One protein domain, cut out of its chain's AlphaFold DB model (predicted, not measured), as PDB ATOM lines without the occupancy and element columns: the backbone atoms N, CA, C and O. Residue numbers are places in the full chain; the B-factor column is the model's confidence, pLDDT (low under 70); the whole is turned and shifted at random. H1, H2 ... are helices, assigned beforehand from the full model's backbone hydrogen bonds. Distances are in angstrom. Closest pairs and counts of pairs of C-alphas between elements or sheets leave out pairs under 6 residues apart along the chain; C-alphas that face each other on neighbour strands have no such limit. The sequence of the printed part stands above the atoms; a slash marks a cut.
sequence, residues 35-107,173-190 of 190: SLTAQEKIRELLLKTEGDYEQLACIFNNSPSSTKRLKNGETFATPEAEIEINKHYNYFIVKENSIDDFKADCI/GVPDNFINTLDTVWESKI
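Overview. This is residues 35 to 107 and 173 to 190 of the 190 residues of an uncharacterized protein of Bizionia paragorgiae (UniProt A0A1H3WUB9). This is a compact cluster of helices in which the long H4 packs on one side of H1, while H3 runs from a corner with H2, at Ala 57 and Pro 64, to a corner with the first turn of H1, at Gln 39 and Lys 71. An unnamed tail pairs residues 187 to 188 with 76 to 77, antiparallel. The printed part has 91 residues with five named helices, H1 to H5 in chain order, no named strand, class all helix; radius of gyration of the C-alphas 12.1 A, spans 34 by 33 by 20 A.

Arrangement. H1, residues 38 to 48, only just touches H2, residues 53 to 59, with 3 pairs of C-alphas within 8 A, the closest Leu 46 and Leu 56, 6.9 A. H3, residues 64 to 72, touches H1 at a steep tilt of 64 degrees, opposite ways; closest C-alphas Gln 39 and Lys 71, 4.7 A. H3 touches H2; closest C-alphas Ala 57 and Pro 64, 5.1 A. H4, residues 79 to 94, touches H1, the same way at 38 degrees, only just steep; closest C-alphas Ala 38 and Glu 82, 6.1 A. H5, residues 99 to 103, only just touches H2, with 3 pairs of C-alphas within 8 A, the closest Ile 59 and Lys 103, 6.9 A. In H1 to H5 every O i to N i+4 pair is within hydrogen-bond range.

Along the chain. H1 begins at C-alpha 38 (358.844, 345.215, 341.694) and is 15.6 A long; H4 is 20.6 A; H5 ends at C-alpha 103 (362.522, 327.065, 348.658).

Size, cuts and confidence. Residues 108 to 172 are not printed; C-alphas 107 and 173 are 12.7 A apart. No link is long. Residue 173 has pLDDT under 70.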
ATOM      1  N   SER A  35     360.580 345.832 331.955       71.81
ATOM      2  CA  SER A  35     359.280 346.512 331.924       71.81
ATOM      3  C   SER A  35     358.447 346.290 333.185       71.81
ATOM      4  O   SER A  35     357.565 347.098 333.470       71.81
ATOM      5  N   LEU A  36     358.730 345.230 333.949       81.44
ATOM      6  CA  LEU A  36     357.970 344.895 335.148       81.44
ATOM      7  C   LEU A  36     358.420 345.693 336.371       81.44
ATOM      8  O   LEU A  36     359.603 345.750 336.722       81.44
ATOM      9  N   THR A  37     357.429 346.204 337.089       86.56
ATOM     10  CA  THR A  37     357.590 346.788 338.421       86.56
ATOM     11  C   THR A  37     357.952 345.716 339.454       86.56
ATOM     12  O   THR A  37     357.644 344.531 339.290       86.56
ATOM     13  N   ALA A  38     358.558 346.120 340.575       86.25
ATOM     14  CA  ALA A  38     358.844 345.215 341.694       86.25
ATOM     15  C   ALA A  38     357.583 344.472 342.186       86.25
ATOM     16  O   ALA A  38     357.630 343.290 342.519       86.25
ATOM     17  N   GLN A  39     356.434 345.145 342.150       90.81
ATOM     18  CA  GLN A  39     355.132 344.619 342.564       90.81
ATOM     19  C   GLN A  39     354.676 343.463 341.662       90.81
ATOM     20  O   GLN A  39     354.187 342.436 342.140       90.81
ATOM     21  N   GLU A  40     354.864 343.600 340.348       90.56
ATOM     22  CA  GLU A  40     354.534 342.547 339.389       90.56
ATOM     23  C   GLU A  40     355.500 341.366 339.493       90.56
ATOM     24  O   GLU A  40     355.059 340.218 339.453       90.56
ATOM     25  N   LYS A  41     356.792 341.626 339.725       91.94
ATOM     26  CA  LYS A  41     357.787 340.570 339.970       91.94
ATOM     27  C   LYS A  41     357.448 339.760 341.221       91.94
ATOM     28  O   LYS A  41     357.459 338.532 341.166       91.94
ATOM     29  N   ILE A  42     357.057 340.421 342.316       92.31
ATOM     30  CA  ILE A  42     356.569 339.745 343.530       92.31
ATOM     31  C   ILE A  42     355.316 338.915 343.221       92.31
ATOM     32  O   ILE A  42     355.212 337.779 343.678       92.31
ATOM     33  N   ARG A  43     354.373 339.428 342.418       92.50
ATOM     34  CA  ARG A  43     353.178 338.664 342.016       92.50
ATOM     35  C   ARG A  43     353.545 337.387 341.253       92.50
ATOM     36  O   ARG A  43     352.960 336.345 341.532       92.50
ATOM     37  N   GLU A  44     354.481 337.441 340.308       90.94
ATOM     38  CA  GLU A  44     354.905 336.248 339.560       90.94
ATOM     39  C   GLU A  44     355.639 335.233 340.443       90.94
ATOM     40  O   GLU A  44     355.403 334.030 340.324       90.94
ATOM     41  N   LEU A  45     356.465 335.706 341.378       91.06
ATOM     42  CA  LEU A  45     357.114 334.847 342.370       91.06
ATOM     43  C   LEU A  45     356.097 334.198 343.321       91.06
ATOM     44  O   LEU A  45     356.219 333.012 343.612       91.06
ATOM     45  N   LEU A  46     355.042 334.916 343.722       91.00
ATOM     46  CA  LEU A  46     353.938 334.344 344.503       91.00
ATOM     47  C   LEU A  46     353.177 333.262 343.736       91.00
ATOM     48  O   LEU A  46     352.754 332.280 344.332       91.00
ATOM     49  N   LEU A  47     353.004 333.396 342.418       90.06
ATOM     50  CA  LEU A  47     352.385 332.331 341.620       90.06
ATOM     51  C   LEU A  47     353.230 331.048 341.632       90.06
ATOM     52  O   LEU A  47     352.671 329.957 341.590       90.06
ATOM     53  N   LYS A  48     354.563 331.166 341.724       85.69
ATOM     54  CA  LYS A  48     355.465 330.015 341.890       85.69
ATOM     55  C   LYS A  48     355.388 329.391 343.285       85.69
ATOM     56  O   LYS A  48     355.560 328.182 343.384       85.69
ATOM     57  N   THR A  49     355.120 330.175 344.329       85.44
ATOM     58  CA  THR A  49     354.910 329.679 345.704       85.44
ATOM     59  C   THR A  49     353.451 329.331 346.003       85.44
ATOM     60  O   THR A  49     353.062 329.270 347.162       85.44
ATOM     61  N   GLU A  50     352.609 329.146 344.980       86.81
ATOM     62  CA  GLU A  50     351.176 328.843 345.146       86.81
ATOM     63  C   GLU A  50     350.413 329.877 346.006       86.81
ATOM     64  O   GLU A  50     349.364 329.595 346.582       86.81
ATOM     65  N   GLY A  51     350.915 331.113 346.061       85.38
ATOM     66  CA  GLY A  51     350.351 332.206 346.849       85.38
ATOM     67  C   GLY A  51     350.804 332.244 348.310       85.38
ATOM     68  O   GLY A  51     350.245 333.031 349.076       85.38
ATOM     69  N   ASP A  52     351.800 331.446 348.700       88.50
ATOM     70  CA  ASP A  52     352.351 331.440 350.054       88.50
ATOM     71  C   ASP A  52     353.262 332.664 350.286       88.50
ATOM     72  O   ASP A  52     354.387 332.753 349.778       88.50
ATOM     73  N   TYR A  53     352.741 333.632 351.049       89.69
ATOM     74  CA  TYR A  53     353.471 334.837 351.455       89.69
ATOM     75  C   TYR A  53     354.518 334.553 352.526       89.69
ATOM     76  O   TYR A  53     355.511 335.269 352.577       89.69
ATOM     77  N   GLU A  54     354.311 333.559 353.388       89.31
ATOM     78  CA  GLU A  54     355.263 333.220 354.446       89.31
ATOM     79  C   GLU A  54     356.497 332.569 353.834       89.31
ATOM     80  O   GLU A  54     357.624 332.935 354.155       89.31
ATOM     81  N   GLN A  55     356.291 331.682 352.863       88.62
ATOM     82  CA  GLN A  55     357.368 331.104 352.078       88.62
ATOM     83  C   GLN A  55     358.179 332.175 351.347       88.62
ATOM     84  O   GLN A  55     359.406 332.202 351.462       88.62
ATOM     85  N   LEU A  56     357.510 333.074 350.616       90.88
ATOM     86  CA  LEU A  56     358.200 334.131 349.881       90.88
ATOM     87  C   LEU A  56     358.919 335.104 350.823       90.88
ATOM     88  O   LEU A  56     360.052 335.498 350.553       90.88
ATOM     89  N   ALA A  57     358.300 335.438 351.955       90.00
ATOM     90  CA  ALA A  57     358.912 336.270 352.978       90.00
ATOM     91  C   ALA A  57     360.126 335.597 353.627       90.00
ATOM     92  O   ALA A  57     361.125 336.262 353.883       90.00
ATOM     93  N   CYS A  58     360.095 334.274 353.829       88.31
ATOM     94  CA  CYS A  58     361.267 333.541 354.298       88.31
ATOM     95  C   CYS A  58     362.423 333.612 353.296       88.31
ATOM     96  O   CYS A  58     363.570 333.797 353.697       88.31
ATOM     97  N   ILE A  59     362.125 333.471 352.001       88.56
ATOM     98  CA  ILE A  59     363.130 333.536 350.932       88.56
ATOM     99  C   ILE A  59     363.779 334.922 350.886       88.56
ATOM    100  O   ILE A  59     364.998 335.034 350.834       88.56
ATOM    101  N   PHE A  60     362.969 335.972 350.987       89.38
ATOM    102  CA  PHE A  60     363.427 337.358 351.057       89.38
ATOM    103  C   PHE A  60     363.956 337.780 352.431       89.38
ATOM    104  O   PHE A  60     364.391 338.917 352.600       89.38
ATOM    105  N   ASN A  61     363.914 336.895 353.428       87.75
ATOM    106  CA  ASN A  61     364.259 337.208 354.813       87.75
ATOM    107  C   ASN A  61     363.585 338.507 355.315       87.75
ATOM    108  O   ASN A  61     364.210 339.345 355.970       87.75
ATOM    109  N   ASN A  62     362.307 338.684 354.976       89.31
ATOM    110  CA  ASN A  62     361.498 339.839 355.346       89.31
ATOM    111  C   ASN A  62     360.226 339.399 356.086       89.31
ATOM    112  O   ASN A  62     359.988 338.211 356.307       89.31
ATOM    113  N   SER A  63     359.406 340.357 356.519       90.44
ATOM    114  CA  SER A  63     358.122 340.027 357.142       90.44
ATOM    115  C   SER A  63     357.014 339.776 356.105       90.44
ATOM    116  O   SER A  63     356.890 340.547 355.149       90.44
ATOM    117  N   PRO A  64     356.126 338.781 356.320       92.00
ATOM    118  CA  PRO A  64     354.998 338.506 355.425       92.00
ATOM    119  C   PRO A  64     354.117 339.731 355.152       92.00
ATOM    120  O   PRO A  64     353.731 339.974 354.004       92.00
ATOM    121  N   SER A  65     353.851 340.557 356.174       91.81
ATOM    122  CA  SER A  65     353.119 341.818 356.006       91.81
ATOM    123  C   SER A  65     353.828 342.814 355.083       91.81
ATOM    124  O   SER A  65     353.154 343.472 354.294       91.81
ATOM    125  N   SER A  66     355.161 342.889 355.123       92.38
ATOM    126  CA  SER A  66     355.958 343.756 354.243       92.38
ATOM    127  C   SER A  66     355.826 343.320 352.778       92.38
ATOM    128  O   SER A  66     355.388 344.085 351.918       92.38
ATOM    129  N   THR A  67     356.036 342.027 352.502       92.00
ATOM    130  CA  THR A  67     355.829 341.457 351.157       92.00
ATOM    131  C   THR A  67     354.403 341.689 350.646       92.00
ATOM    132  O   THR A  67     354.192 342.012 349.474       92.00
ATOM    133  N   LYS A  68     353.400 341.562 351.523       93.62
ATOM    134  CA  LYS A  68     351.995 341.788 351.173       93.62
ATOM    135  C   LYS A  68     351.709 343.244 350.799       93.62
ATOM    136  O   LYS A  68     351.042 343.472 349.787       93.62
ATOM    137  N   ARG A  69     352.219 344.209 351.569       93.81
ATOM    138  CA  ARG A  69     352.071 345.646 351.288       93.81
ATOM    139  C   ARG A  69     352.755 346.046 349.988       93.81
ATOM    140  O   ARG A  69     352.113 346.691 349.157       93.81
ATOM    141  N   LEU A  70     353.985 345.577 349.767       92.69
ATOM    142  CA  LEU A  70     354.712 345.782 348.512       92.69
ATOM    143  C   LEU A  70     353.907 345.257 347.324       92.69
ATOM    144  O   LEU A  70     353.641 345.989 346.376       92.69
ATOM    145  N   LYS A  71     353.424 344.011 347.391       93.25
ATOM    146  CA  LYS A  71     352.603 343.413 346.328       93.25
ATOM    147  C   LYS A  71     351.302 344.183 346.072       93.25
ATOM    148  O   LYS A  71     350.815 344.203 344.941       93.25
ATOM    149  N   ASN A  72     350.684 344.744 347.111       92.88
ATOM    150  CA  ASN A  72     349.433 345.497 346.995       92.88
ATOM    151  C   ASN A  72     349.646 346.947 346.532       92.88
ATOM    152  O   ASN A  72     348.665 347.623 346.229       92.88
ATOM    153  N   GLY A  73     350.894 347.414 346.473       88.81
ATOM    154  CA  GLY A  73     351.224 348.805 346.179       88.81
ATOM    155  C   GLY A  73     350.878 349.771 347.309       88.81
ATOM    156  O   GLY A  73     350.673 350.953 347.059       88.81
ATOM    157  N   GLU A  74     350.806 349.274 348.546       90.62
ATOM    158  CA  GLU A  74     350.649 350.098 349.752       90.62
ATOM    159  C   GLU A  74     351.972 350.790 350.134       90.62
ATOM    160  O   GLU A  74     351.969 351.822 350.806       90.62
ATOM    161  N   THR A  75     353.097 350.227 349.688       91.12
ATOM    162  CA  THR A  75     354.469 350.715 349.881       91.12
ATOM    163  C   THR A  75     355.276 350.553 348.586       91.12
ATOM    164  O   THR A  75     354.900 349.778 347.698       91.12
ATOM    165  N   PHE A  76     356.387 351.285 348.459       90.88
ATOM    166  CA  PHE A  76     357.355 351.104 347.370       90.88
ATOM    167  C   PHE A  76     358.560 350.296 347.843       90.88
ATOM    168  O   PHE A  76     359.005 350.467 348.976       90.88
ATOM    169  N   ALA A  77     359.116 349.452 346.973       90.94
ATOM    170  CA  ALA A  77     360.357 348.748 347.272       90.94
ATOM    171  C   ALA A  77     361.512 349.755 347.391       90.94
ATOM    172  O   ALA A  77     361.598 350.711 346.619       90.94
ATOM    173  N   THR A  78     362.389 349.563 348.372       93.12
ATOM    174  CA  THR A  78     363.670 350.284 348.415       93.12
ATOM    175  C   THR A  78     364.564 349.838 347.249       93.12
ATOM    176  O   THR A  78     364.374 348.739 346.719       93.12
ATOM    177  N   PRO A  79     365.576 350.631 346.849       91.25
ATOM    178  CA  PRO A  79     366.525 350.215 345.815       91.25
ATOM    179  C   PRO A  79     367.200 348.869 346.121       91.25
ATOM    180  O   PRO A  79     367.404 348.049 345.227       91.25
ATOM    181  N   GLU A  80     367.520 348.614 347.390       89.56
ATOM    182  CA  GLU A  80     368.101 347.354 347.849       89.56
ATOM    183  C   GLU A  80     367.121 346.185 347.676       89.56
ATOM    184  O   GLU A  80     367.498 345.140 347.135       89.56
ATOM    185  N   ALA A  81     365.856 346.375 348.057       91.38
ATOM    186  CA  ALA A  81     364.811 345.374 347.873       91.38
ATOM    187  C   ALA A  81     364.547 345.085 346.392       91.38
ATOM    188  O   ALA A  81     364.374 343.929 346.011       91.38
ATOM    189  N   GLU A  82     364.558 346.103 345.528       91.19
ATOM    190  CA  GLU A  82     364.399 345.906 344.085       91.19
ATOM    191  C   GLU A  82     365.511 345.036 343.497       91.19
ATOM    192  O   GLU A  82     365.231 344.142 342.695       91.19
ATOM    193  N   ILE A  83     366.765 345.245 343.912       90.00
ATOM    194  CA  ILE A  83     367.896 344.406 343.487       90.00
ATOM    195  C   ILE A  83     367.660 342.949 343.893       90.00
ATOM    196  O   ILE A  83     367.866 342.035 343.086       90.00
ATOM    197  N   GLU A  84     367.213 342.717 345.124       90.38
ATOM    198  CA  GLU A  84     366.968 341.375 345.638       90.38
ATOM    199  C   GLU A  84     365.780 340.686 344.950       90.38
ATOM    200  O   GLU A  84     365.894 339.527 344.533       90.38
ATOM    201  N   ILE A  85     364.675 341.405 344.736       91.88
ATOM    202  CA  ILE A  85     363.507 340.927 343.985       91.88
ATOM    203  C   ILE A  85     363.912 340.573 342.552       91.88
ATOM    204  O   ILE A  85     363.564 339.498 342.063       91.88
ATOM    205  N   ASN A  86     364.689 341.434 341.888       90.00
ATOM    206  CA  ASN A  86     365.170 341.200 340.526       90.00
ATOM    207  C   ASN A  86     366.050 339.955 340.440       90.00
ATOM    208  O   ASN A  86     365.890 339.141 339.530       90.00
ATOM    209  N   LYS A  87     366.951 339.766 341.408       88.44
ATOM    210  CA  LYS A  87     367.822 338.589 341.465       88.44
ATOM    211  C   LYS A  87     367.009 337.292 341.529       88.44
ATOM    212  O   LYS A  87     367.274 336.380 340.744       88.44
ATOM    213  N   HIS A  88     366.028 337.212 342.427       88.06
ATOM    214  CA  HIS A  88     365.192 336.017 342.570       88.06
ATOM    215  C   HIS A  88     364.260 335.840 341.364       88.06
ATOM    216  O   HIS A  88     364.180 334.748 340.806       88.06
ATOM    217  N   TYR A  89     363.635 336.913 340.874       88.31
ATOM    218  CA  TYR A  89     362.818 336.872 339.659       88.31
ATOM    219  C   TYR A  89     363.604 336.306 338.467       88.31
ATOM    220  O   TYR A  89     363.164 335.361 337.810       88.31
ATOM    221  N   ASN A  90     364.823 336.792 338.237       84.38
ATOM    222  CA  ASN A  90     365.657 336.312 337.139       84.38
ATOM    223  C   ASN A  90     366.074 334.857 337.316       84.38
ATOM    224  O   ASN A  90     366.133 334.088 336.356       84.38
ATOM    225  N   TYR A  91     366.389 334.462 338.542       81.75
ATOM    226  CA  TYR A  91     366.832 333.107 338.796       81.75
ATOM    227  C   TYR A  91     365.691 332.084 338.661       81.75
ATOM    228  O   TYR A  91     365.926 331.007 338.123       81.75
ATOM    229  N   PHE A  92     364.463 332.405 339.072       81.69
ATOM    230  CA  PHE A  92     363.373 331.418 339.140       81.69
ATOM    231  C   PHE A  92     362.330 331.539 338.028       81.69
ATOM    232  O   PHE A  92     361.763 330.531 337.603       81.69
ATOM    233  N   ILE A  93     362.083 332.748 337.522       81.81
ATOM    234  CA  ILE A  93     361.148 332.974 336.413       81.81
ATOM    235  C   ILE A  93     361.890 332.931 335.083       81.81
ATOM    236  O   ILE A  93     361.501 332.182 334.192       81.81
ATOM    237  N   VAL A  94     362.985 333.688 334.951       77.88
ATOM    238  CA  VAL A  94     363.683 333.817 333.659       77.88
ATOM    239  C   VAL A  94     364.515 332.577 333.325       77.88
ATOM    240  O   VAL A  94     364.512 332.131 332.181       77.88
ATOM    241  N   LYS A  95     365.231 332.007 334.304       79.88
ATOM    242  CA  LYS A  95     366.052 330.797 334.099       79.88
ATOM    243  C   LYS A  95     365.302 329.480 334.328       79.88
ATOM    244  O   LYS A  95     365.895 328.432 334.117       79.88
ATOM    245  N   GLU A  96     364.037 329.536 334.751       80.19
ATOM    246  CA  GLU A  96     363.187 328.360 335.007       80.19
ATOM    247  C   GLU A  96     363.818 327.313 335.948       80.19
ATOM    248  O   GLU A  96     363.587 326.113 335.802       80.19
ATOM    249  N   ASN A  97     364.605 327.761 336.933       80.44
ATOM    250  CA  ASN A  97     365.191 326.867 337.933       80.44
ATOM    251  C   ASN A  97     364.119 326.210 338.816       80.44
ATOM    252  O   ASN A  97     362.973 326.671 338.897       80.44
ATOM    253  N   SER A  98     364.495 325.107 339.471       80.88
ATOM    254  CA  SER A  98     363.549 324.288 340.223       80.88
ATOM    255  C   SER A  98     362.948 325.052 341.406       80.88
ATOM    256  O   SER A  98     363.591 325.904 342.023       80.88
ATOM    257  N   ILE A  99     361.694 324.732 341.742       79.31
ATOM    258  CA  ILE A  99     361.036 325.322 342.910       79.31
ATOM    259  C   ILE A  99     361.752 324.922 344.202       79.31
ATOM    260  O   ILE A  99     361.848 325.741 345.102       79.31
ATOM    261  N   ASP A 100     362.310 323.712 344.283       76.00
ATOM    262  CA  ASP A 100     363.057 323.251 345.457       76.00
ATOM    263  C   ASP A 100     364.318 324.083 345.707       76.00
ATOM    264  O   ASP A 100     364.636 324.370 346.862       76.00
ATOM    265  N   ASP A 101     364.987 324.536 344.641       76.50
ATOM    266  CA  ASP A 101     366.096 325.486 344.753       76.50
ATOM    267  C   ASP A 101     365.605 326.848 345.262       76.50
ATOM    268  O   ASP A 101     366.293 327.482 346.056       76.50
ATOM    269  N   PHE A 102     364.389 327.267 344.884       77.75
ATOM    270  CA  PHE A 102     363.783 328.509 345.380       77.75
ATOM    271  C   PHE A 102     363.460 328.432 346.858       77.75
ATOM    272  O   PHE A 102     363.813 329.313 347.636       77.75
ATOM    273  N   LYS A 103     362.820 327.334 347.259       80.44
ATOM    274  CA  LYS A 103     362.522 327.065 348.658       80.44
ATOM    275  C   LYS A 103     363.815 327.034 349.477       80.44
ATOM    276  O   LYS A 103     363.830 327.553 350.584       80.44
ATOM    277  N   ALA A 104     364.904 326.476 348.941       77.31
ATOM    278  CA  ALA A 104     366.183 326.333 349.640       77.31
ATOM    279  C   ALA A 104     366.928 327.650 349.932       77.31
ATOM    280  O   ALA A 104     367.875 327.622 350.725       77.31
ATOM    281  N   ASP A 105     366.503 328.785 349.370       81.31
ATOM    282  CA  ASP A 105     367.002 330.100 349.791       81.31
ATOM    283  C   ASP A 105     366.488 330.479 351.197       81.31
ATOM    284  O   ASP A 105     367.178 331.165 351.953       81.31
ATOM    285  N   CYS A 106     365.345 329.931 351.623       82.69
ATOM    286  CA  CYS A 106     364.879 329.999 353.007       82.69
ATOM    287  C   CYS A 106     365.688 329.040 353.901       82.69
ATOM    288  O   CYS A 106     365.798 327.840 353.633       82.69
ATOM    289  N   ILE A 107     366.226 329.545 355.018       76.31
ATOM    290  CA  ILE A 107     367.134 328.792 355.908       76.31
ATOM    291  C   ILE A 107     366.507 327.491 356.430       76.31
ATOM    292  O   ILE A 107     367.187 326.462 356.484       76.31
ATOM    293  N   GLY A 173     355.160 330.373 360.534       63.56
ATOM    294  CA  GLY A 173     355.963 330.820 361.675       63.56
ATOM    295  C   GLY A 173     357.121 331.752 361.326       63.56
ATOM    296  O   GLY A 173     357.912 332.064 362.218       63.56
ATOM    297  N   VAL A 174     357.225 332.231 360.078       78.31
ATOM    298  CA  VAL A 174     358.091 333.381 359.772       78.31
ATOM    299  C   VAL A 174     357.641 334.568 360.634       78.31
ATOM    300  O   VAL A 174     356.470 334.952 360.573       78.31
ATOM    301  N   PRO A 175     358.528 335.146 361.464       80.50
ATOM    302  CA  PRO A 175     358.148 336.218 362.369       80.50
ATOM    303  C   PRO A 175     357.719 337.459 361.583       80.50
ATOM    304  O   PRO A 175     358.490 338.045 360.819       80.50
ATOM    305  N   ASP A 176     356.477 337.878 361.807       85.00
ATOM    306  CA  ASP A 176     355.943 339.114 361.254       85.00
ATOM    307  C   ASP A 176     356.167 340.268 362.238       85.00
ATOM    308  O   ASP A 176     355.334 340.582 363.090       85.00
ATOM    309  N   ASN A 177     357.348 340.875 362.147       86.06
ATOM    310  CA  ASN A 177     357.769 341.963 363.029       86.06
ATOM    311  C   ASN A 177     357.228 343.327 362.571       86.06
ATOM    312  O   ASN A 177     357.273 344.295 363.331       86.06
ATOM    313  N   PHE A 178     356.709 343.405 361.342       87.56
ATOM    314  CA  PHE A 178     356.337 344.647 360.663       87.56
ATOM    315  C   PHE A 178     354.845 344.685 360.304       87.56
ATOM    316  O   PHE A 178     354.455 345.214 359.265       87.56
ATOM    317  N   ILE A 179     353.981 344.157 361.179       85.12
ATOM    318  CA  ILE A 179     352.517 344.204 361.000       85.12
ATOM    319  C   ILE A 179     352.021 345.657 361.001       85.12
ATOM    320  O   ILE A 179     351.315 346.083 360.092       85.12
ATOM    321  N   ASN A 180     352.421 346.425 362.022       85.19
ATOM    322  CA  ASN A 180     351.957 347.801 362.259       85.19
ATOM    323  C   ASN A 180     353.014 348.865 361.929       85.19
ATOM    324  O   ASN A 180     352.779 350.060 362.109       85.19
ATOM    325  N   THR A 181     354.200 348.438 361.509       86.94
ATOM    326  CA  THR A 181     355.359 349.291 361.250       86.94
ATOM    327  C   THR A 181     355.918 348.989 359.868       86.94
ATOM    328  O   THR A 181     355.737 347.898 359.335       86.94
ATOM    329  N   LEU A 182     356.576 349.984 359.277       86.88
ATOM    330  CA  LEU A 182     357.229 349.848 357.980       86.88
ATOM    331  C   LEU A 182     358.550 349.088 358.148       86.88
ATOM    332  O   LEU A 182     359.326 349.420 359.049       86.88
ATOM    333  N   ASP A 183     358.823 348.130 357.268       89.56
ATOM    334  CA  ASP A 183     360.152 347.534 357.157       89.56
ATOM    335  C   ASP A 183     361.028 348.467 356.320       89.56
ATOM    336  O   ASP A 183     361.000 348.418 355.099       89.56
ATOM    337  N   THR A 184     361.796 349.353 356.954       88.50
ATOM    338  CA  THR A 184     362.577 350.378 356.234       88.50
ATOM    339  C   THR A 184     363.691 349.813 355.354       88.50
ATOM    340  O   THR A 184     364.283 350.565 354.584       88.50
ATOM    341  N   VAL A 185     364.029 348.529 355.504       89.38
ATOM    342  CA  VAL A 185     364.994 347.856 354.626       89.38
ATOM    343  C   VAL A 185     364.318 347.470 353.317       89.38
ATOM    344  O   VAL A 185     364.932 347.598 352.261       89.38
ATOM    345  N   TRP A 186     363.059 347.043 353.383       90.81
ATOM    346  CA  TRP A 186     362.305 346.523 352.242       90.81
ATOM    347  C   TRP A 186     361.365 347.532 351.589       90.81
ATOM    348  O   TRP A 186     361.103 347.471 350.389       90.81
ATOM    349  N   GLU A 187     360.856 348.464 352.377       91.94
ATOM    350  CA  GLU A 187     359.752 349.340 352.039       91.94
ATOM    351  C   GLU A 187     360.127 350.807 352.245       91.94
ATOM    352  O   GLU A 187     360.796 351.202 353.202       91.94
ATOM    353  N   SER A 188     359.583 351.647 351.378       90.12
ATOM    354  CA  SER A 188     359.576 353.094 351.489       90.12
ATOM    355  C   SER A 188     358.144 353.614 351.377       90.12
ATOM    356  O   SER A 188     357.251 352.963 350.821       90.12
ATOM    357  N   LYS A 189     357.903 354.781 351.985       85.44
ATOM    358  CA  LYS A 189     356.602 355.449 351.901       85.44
ATOM    359  C   LYS A 189     356.359 355.945 350.479       85.44
ATOM    360  O   LYS A 189     357.306 356.329 349.795       85.44
ATOM    361  N   ILE A 190     355.084 355.950 350.101       72.75
ATOM    362  CA  ILE A 190     354.577 356.586 348.881       72.75
ATOM    363  C   ILE A 190     354.803 358.096 348.931       72.75
ATOM    364  O   ILE A 190     354.601 358.678 350.026       72.75
TER     365      ILE A 190